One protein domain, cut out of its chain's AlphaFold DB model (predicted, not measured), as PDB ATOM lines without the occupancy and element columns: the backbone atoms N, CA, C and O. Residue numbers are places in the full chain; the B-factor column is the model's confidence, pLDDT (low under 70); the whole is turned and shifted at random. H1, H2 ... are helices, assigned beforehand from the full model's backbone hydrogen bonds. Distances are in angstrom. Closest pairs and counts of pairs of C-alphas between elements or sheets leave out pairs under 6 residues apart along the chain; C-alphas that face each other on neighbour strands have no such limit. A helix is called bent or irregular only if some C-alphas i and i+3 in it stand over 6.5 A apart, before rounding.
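This is residues 199 to 243 of the 248 residues of the protein "SIR2_2 domain-containing protein" of Actinobacteria bacterium SCGC AG-212-D09 (UniProt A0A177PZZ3). A long helix, H2, and a shorter one, H3, make a helical hairpin: H3 folds back along the later half of H2, and the small, irregular helix H1 sits near the other end of H2. H2 and the link beyond it make most of the length of a rod that spans 35 by 16 by 14 A. The printed part has 45 residues with three named helices, in the order H1, H2, H3, and no named strand; its class is all helix. The whole is loose, with a radius of gyration of the C-alphas of 11.9 A.

Begin with H2, residues 206 to 222, the longest helix. H3, residues 230 to 241, touches it with 6 pairs of C-alphas within 8 A, and on H2 residues 215 to 222 alone take part. Look at Ala 222 and Trp 232, whose C-alphas, the closest of the two helices, are 6.3 A apart. Their lines stand at a shallow tilt of 29 degrees and run opposite ways, a hairpin. At the other end, H1, residues 199 to 203, is close to H2 but not clearly touching: the closest C-alphas, those of Glu 201 and Lys 209, are 7.9 A apart. H1 and H3 are apart. In H2 and H3 every O i to N i+4 pair is within hydrogen-bond range; in H1 0 of 1 is, beside 1 of 2 O i to N i+3 pairs.

Find C-alpha 206 at (132.779, 193.862, 185.520); from there H2 runs 24.4 A to C-alpha 222 at (155.168, 187.359, 178.368). H3 runs 17.0 A from C-alpha 230 to C-alpha 241 at (148.745, 183.487, 192.638). H1 measures 8.9 A and is irregular, with C-alphas 199 and 202 7.6 A apart.

The C-alphas of Val 203 and Asp 228, the two farthest apart, are 35.0 A apart. The printed part has no cut. The link from H1 to H2 is tight, with 2 residues, and that from H2 to H3 is short, with 7. The mean pLDDT of the printed part is 85.2, and no printed residue is under 70.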
ATOM      1  N   THR A 199     136.591 178.021 186.304       80.75
ATOM      2  CA  THR A 199     135.408 177.581 187.058       80.75
ATOM      3  C   THR A 199     134.628 178.757 187.651       80.75
ATOM      4  O   THR A 199     133.418 178.662 187.843       80.75
ATOM      5  N   TYR A 200     135.304 179.883 187.904       80.88
ATOM      6  CA  TYR A 200     134.728 181.065 188.548       80.88
ATOM      7  C   TYR A 200     134.364 182.187 187.569       80.88
ATOM      8  O   TYR A 200     133.887 183.235 187.988       80.88
ATOM      9  N   GLU A 201     134.521 181.979 186.261       81.75
ATOM     10  CA  GLU A 201     134.268 183.015 185.250       81.75
ATOM     11  C   GLU A 201     132.841 183.586 185.307       81.75
ATOM     12  O   GLU A 201     132.630 184.787 185.127       81.75
ATOM     13  N   GLY A 202     131.860 182.737 185.632       83.19
ATOM     14  CA  GLY A 202     130.452 183.120 185.729       83.19
ATOM     15  C   GLY A 202     130.093 183.991 186.938       83.19
ATOM     16  O   GLY A 202     129.016 184.579 186.941       83.19
ATOM     17  N   VAL A 203     130.965 184.090 187.948       85.62
ATOM     18  CA  VAL A 203     130.705 184.858 189.181       85.62
ATOM     19  C   VAL A 203     131.494 186.168 189.269       85.62
ATOM     20  O   VAL A 203     131.314 186.908 190.230       85.62
ATOM     21  N   LEU A 204     132.329 186.476 188.270       85.88
ATOM     22  CA  LEU A 204     133.152 187.689 188.249       85.88
ATOM     23  C   LEU A 204     132.330 188.950 187.953       85.88
ATOM     24  O   LEU A 204     131.511 188.980 187.024       85.88
ATOM     25  N   GLY A 205     132.612 190.022 188.693       88.12
ATOM     26  CA  GLY A 205     132.105 191.363 188.410       88.12
ATOM     27  C   GLY A 205     132.747 192.007 187.164       88.12
ATOM     28  O   GLY A 205     133.704 191.469 186.606       88.12
ATOM     29  N   PRO A 206     132.253 193.176 186.707       88.31
ATOM     30  CA  PRO A 206     132.779 193.862 185.520       88.31
ATOM     31  C   PRO A 206     134.273 194.212 185.619       88.31
ATOM     32  O   PRO A 206     135.035 193.911 184.703       88.31
ATOM     33  N   ASP A 207     134.705 194.777 186.751       88.56
ATOM     34  CA  ASP A 207     136.105 195.170 186.972       88.56
ATOM     35  C   ASP A 207     137.037 193.952 187.056       88.56
ATOM     36  O   ASP A 207     138.157 193.972 186.548       88.56
ATOM     37  N   GLU A 208     136.562 192.857 187.654       88.81
ATOM     38  CA  GLU A 208     137.310 191.599 187.742       88.81
ATOM     39  C   GLU A 208     137.468 190.943 186.368       88.81
ATOM     40  O   GLU A 208     138.539 190.425 186.060       88.81
ATOM     41  N   LYS A 209     136.439 190.998 185.512       89.19
ATOM     42  CA  LYS A 209     136.534 190.524 184.122       89.19
ATOM     43  C   LYS A 209     137.575 191.312 183.333       89.19
ATOM     44  O   LYS A 209     138.416 190.702 182.677       89.19
ATOM     45  N   LEU A 210     137.576 192.641 183.466       90.56
ATOM     46  CA  LEU A 210     138.595 193.489 182.847       90.56
ATOM     47  C   LEU A 210     139.999 193.114 183.342       90.56
ATOM     48  O   LEU A 210     140.913 192.923 182.543       90.56
ATOM     49  N   LEU A 211     140.179 192.968 184.658       89.44
ATOM     50  CA  LEU A 211     141.470 192.603 185.240       89.44
ATOM     51  C   LEU A 211     141.935 191.208 184.788       89.44
ATOM     52  O   LEU A 211     143.110 191.031 184.462       89.44
ATOM     53  N   ARG A 212     141.020 190.233 184.722       90.38
ATOM     54  CA  ARG A 212     141.275 188.884 184.195       90.38
ATOM     55  C   ARG A 212     141.793 188.942 182.760       90.38
ATOM     56  O   ARG A 212     142.827 188.340 182.488       90.38
ATOM     57  N   GLU A 213     141.133 189.684 181.872       90.69
ATOM     58  CA  GLU A 213     141.583 189.849 180.483       90.69
ATOM     59  C   GLU A 213     142.989 190.462 180.407       90.69
ATOM     60  O   GLU A 213     143.846 189.961 179.680       90.69
ATOM     61  N   GLN A 214     143.274 191.503 181.197       92.12
ATOM     62  CA  GLN A 214     144.603 192.130 181.228       92.12
ATOM     63  C   GLN A 214     145.693 191.157 181.701       92.12
ATOM     64  O   GLN A 214     146.767 191.089 181.102       92.12
ATOM     65  N   LEU A 215     145.418 190.367 182.742       90.31
ATOM     66  CA  LEU A 215     146.346 189.353 183.244       90.31
ATOM     67  C   LEU A 215     146.559 188.210 182.237       90.31
ATOM     68  O   LEU A 215     147.690 187.757 182.058       90.31
ATOM     69  N   GLN A 216     145.507 187.773 181.540       89.69
ATOM     70  CA  GLN A 216     145.605 186.765 180.476       89.69
ATOM     71  C   GLN A 216     146.417 187.276 179.280       89.69
ATOM     72  O   GLN A 216     147.276 186.556 178.760       89.69
ATOM     73  N   ASN A 217     146.205 188.530 178.881       90.31
ATOM     74  CA  ASN A 217     146.979 189.178 177.825       90.31
ATOM     75  C   ASN A 217     148.453 189.300 178.217       90.31
ATOM     76  O   ASN A 217     149.325 188.934 177.426       90.31
ATOM     77  N   LEU A 218     148.739 189.726 179.452       88.19
ATOM     78  CA  LEU A 218     150.100 189.785 179.985       88.19
ATOM     79  C   LEU A 218     150.767 188.406 179.967       88.19
ATOM     80  O   LEU A 218     151.905 188.291 179.523       88.19
ATOM     81  N   GLY A 219     150.068 187.358 180.415       86.06
ATOM     82  CA  GLY A 219     150.582 185.987 180.385       86.06
ATOM     83  C   GLY A 219     150.889 185.507 178.969       86.06
ATOM     84  O   GLY A 219     151.966 184.969 178.724       86.06
ATOM     85  N   THR A 220     149.989 185.780 178.023       86.88
ATOM     86  CA  THR A 220     150.159 185.413 176.611       86.88
ATOM     87  C   THR A 220     151.359 186.130 175.993       86.88
ATOM     88  O   THR A 220     152.220 185.483 175.398       86.88
ATOM     89  N   GLN A 221     151.476 187.445 176.185       85.69
ATOM     90  CA  GLN A 221     152.593 188.238 175.662       85.69
ATOM     91  C   GLN A 221     153.925 187.854 176.316       85.69
ATOM     92  O   GLN A 221     154.926 187.671 175.628       85.69
ATOM     93  N   ALA A 222     153.948 187.686 177.639       82.81
ATOM     94  CA  ALA A 222     155.168 187.359 178.368       82.81
ATOM     95  C   ALA A 222     155.655 185.922 178.107       82.81
ATOM     96  O   ALA A 222     156.860 185.682 178.167       82.81
ATOM     97  N   SER A 223     154.760 184.991 177.749       79.56
ATOM     98  CA  SER A 223     155.127 183.619 177.359       79.56
ATOM     99  C   SER A 223     155.913 183.529 176.043       79.56
ATOM    100  O   SER A 223     156.557 182.517 175.785       79.56
ATOM    101  N   GLN A 224     155.897 184.588 175.222       81.94
ATOM    102  CA  GLN A 224     156.691 184.670 173.988       81.94
ATOM    103  C   GLN A 224     158.182 184.927 174.263       81.94
ATOM    104  O   GLN A 224     159.019 184.781 173.373       81.94
ATOM    105  N   VAL A 225     158.529 185.320 175.492       78.25
ATOM    106  CA  VAL A 225     159.914 185.471 175.948       78.25
ATOM    107  C   VAL A 225     160.473 184.093 176.322       78.25
ATOM    108  O   VAL A 225     159.726 183.204 176.718       78.25
ATOM    109  N   SER A 226     161.796 183.909 176.224       75.94
ATOM    110  CA  SER A 226     162.458 182.649 176.600       75.94
ATOM    111  C   SER A 226     161.957 182.107 177.956       75.94
ATOM    112  O   SER A 226     161.979 182.860 178.942       75.94
ATOM    113  N   PRO A 227     161.577 180.813 178.044       71.56
ATOM    114  CA  PRO A 227     161.120 180.175 179.282       71.56
ATOM    115  C   PRO A 227     162.105 180.298 180.456       71.56
ATOM    116  O   PRO A 227     161.688 180.332 181.615       71.56
ATOM    117  N   ASP A 228     163.402 180.427 180.165       76.62
ATOM    118  CA  ASP A 228     164.465 180.544 181.169       76.62
ATOM    119  C   ASP A 228     164.605 181.959 181.754       76.62
ATOM    120  O   ASP A 228     165.322 182.178 182.742       76.62
ATOM    121  N   SER A 229     163.888 182.936 181.190       84.75
ATOM    122  CA  SER A 229     163.892 184.314 181.671       84.75
ATOM    123  C   SER A 229     163.462 184.387 183.136       84.75
ATOM    124  O   SER A 229     162.380 183.946 183.534       84.75
ATOM    125  N   ALA A 230     164.307 185.001 183.969       83.88
ATOM    126  CA  ALA A 230     163.982 185.261 185.369       83.88
ATOM    127  C   ALA A 230     162.720 186.134 185.513       83.88
ATOM    128  O   ALA A 230     161.944 185.942 186.451       83.88
ATOM    129  N   ALA A 231     162.493 187.054 184.567       84.25
ATOM    130  CA  ALA A 231     161.301 187.894 184.537       84.25
ATOM    131  C   ALA A 231     160.041 187.067 184.246       84.25
ATOM    132  O   ALA A 231     159.054 187.195 184.970       84.25
ATOM    133  N   TRP A 232     160.099 186.157 183.264       86.00
ATOM    134  CA  TRP A 232     158.978 185.264 182.963       86.00
ATOM    135  C   TRP A 232     158.633 184.372 184.154       86.00
ATOM    136  O   TRP A 232     157.472 184.306 184.547       86.00
ATOM    137  N   ARG A 233     159.635 183.773 184.814       83.50
ATOM    138  CA  ARG A 233     159.402 182.966 186.024       83.50
ATOM    139  C   ARG A 233     158.627 183.732 187.097       83.50
ATOM    140  O   ARG A 233     157.750 183.151 187.726       83.50
ATOM    141  N   ARG A 234     158.914 185.024 187.277       84.88
ATOM    142  CA  ARG A 234     158.231 185.868 188.265       84.88
ATOM    143  C   ARG A 234     156.808 186.240 187.849       84.88
ATOM    144  O   ARG A 234     155.917 186.195 188.692       84.88
ATOM    145  N   ILE A 235     156.586 186.552 186.571       87.62
ATOM    146  CA  ILE A 235     155.239 186.791 186.018       87.62
ATOM    147  C   ILE A 235     154.388 185.524 186.145       87.62
ATOM    148  O   ILE A 235     153.245 185.584 186.577       87.62
ATOM    149  N   ARG A 236     154.964 184.362 185.850       85.25
ATOM    150  CA  ARG A 236     154.295 183.068 185.968       85.25
ATOM    151  C   ARG A 236     153.884 182.748 187.406       85.25
ATOM    152  O   ARG A 236     152.750 182.338 187.625       85.25
ATOM    153  N   THR A 237     154.756 183.002 188.389       84.88
ATOM    154  CA  THR A 237     154.389 182.898 189.815       84.88
ATOM    155  C   THR A 237     153.224 183.826 190.160       84.88
ATOM    156  O   THR A 237     152.284 183.384 190.808       84.88
ATOM    157  N   LEU A 238     153.250 185.077 189.687       86.38
ATOM    158  CA  LEU A 238     152.166 186.034 189.918       86.38
ATOM    159  C   LEU A 238     150.837 185.548 189.316       86.38
ATOM    160  O   LEU A 238     149.811 185.594 189.980       86.38
ATOM    161  N   LEU A 239     150.844 185.052 188.076       87.69
ATOM    162  CA  LEU A 239     149.638 184.520 187.432       87.69
ATOM    163  C   LEU A 239     149.087 183.304 188.188       87.69
ATOM    164  O   LEU A 239     147.876 183.197 188.378       87.69
ATOM    165  N   ALA A 240     149.958 182.422 188.682       83.75
ATOM    166  CA  ALA A 240     149.549 181.300 189.524       83.75
ATOM    167  C   ALA A 240     148.893 181.769 190.842       83.75
ATOM    168  O   ALA A 240     147.900 181.185 191.269       83.75
ATOM    169  N   GLU A 241     149.367 182.864 191.450       82.75
ATOM    170  CA  GLU A 241     148.745 183.487 192.638       82.75
ATOM    171  C   GLU A 241     147.343 184.077 192.366       82.75
ATOM    172  O   GLU A 241     146.573 184.302 193.307       82.75
ATOM    173  N   PHE A 242     146.982 184.280 191.094       86.44
ATOM    174  CA  PHE A 242     145.634 184.656 190.654       86.44
ATOM    175  C   PHE A 242     144.780 183.466 190.177       86.44
ATOM    176  O   PHE A 242     143.668 183.671 189.690       86.44
ATOM    177  N   GLY A 243     145.268 182.227 190.299       82.81
ATOM    178  CA  GLY A 243     144.526 181.025 189.899       82.81
ATOM    179  C   GLY A 243     144.784 180.538 188.475       82.81
ATOM    180  O   GLY A 243     144.006 179.739 187.957       82.81
TER     181      GLY A 243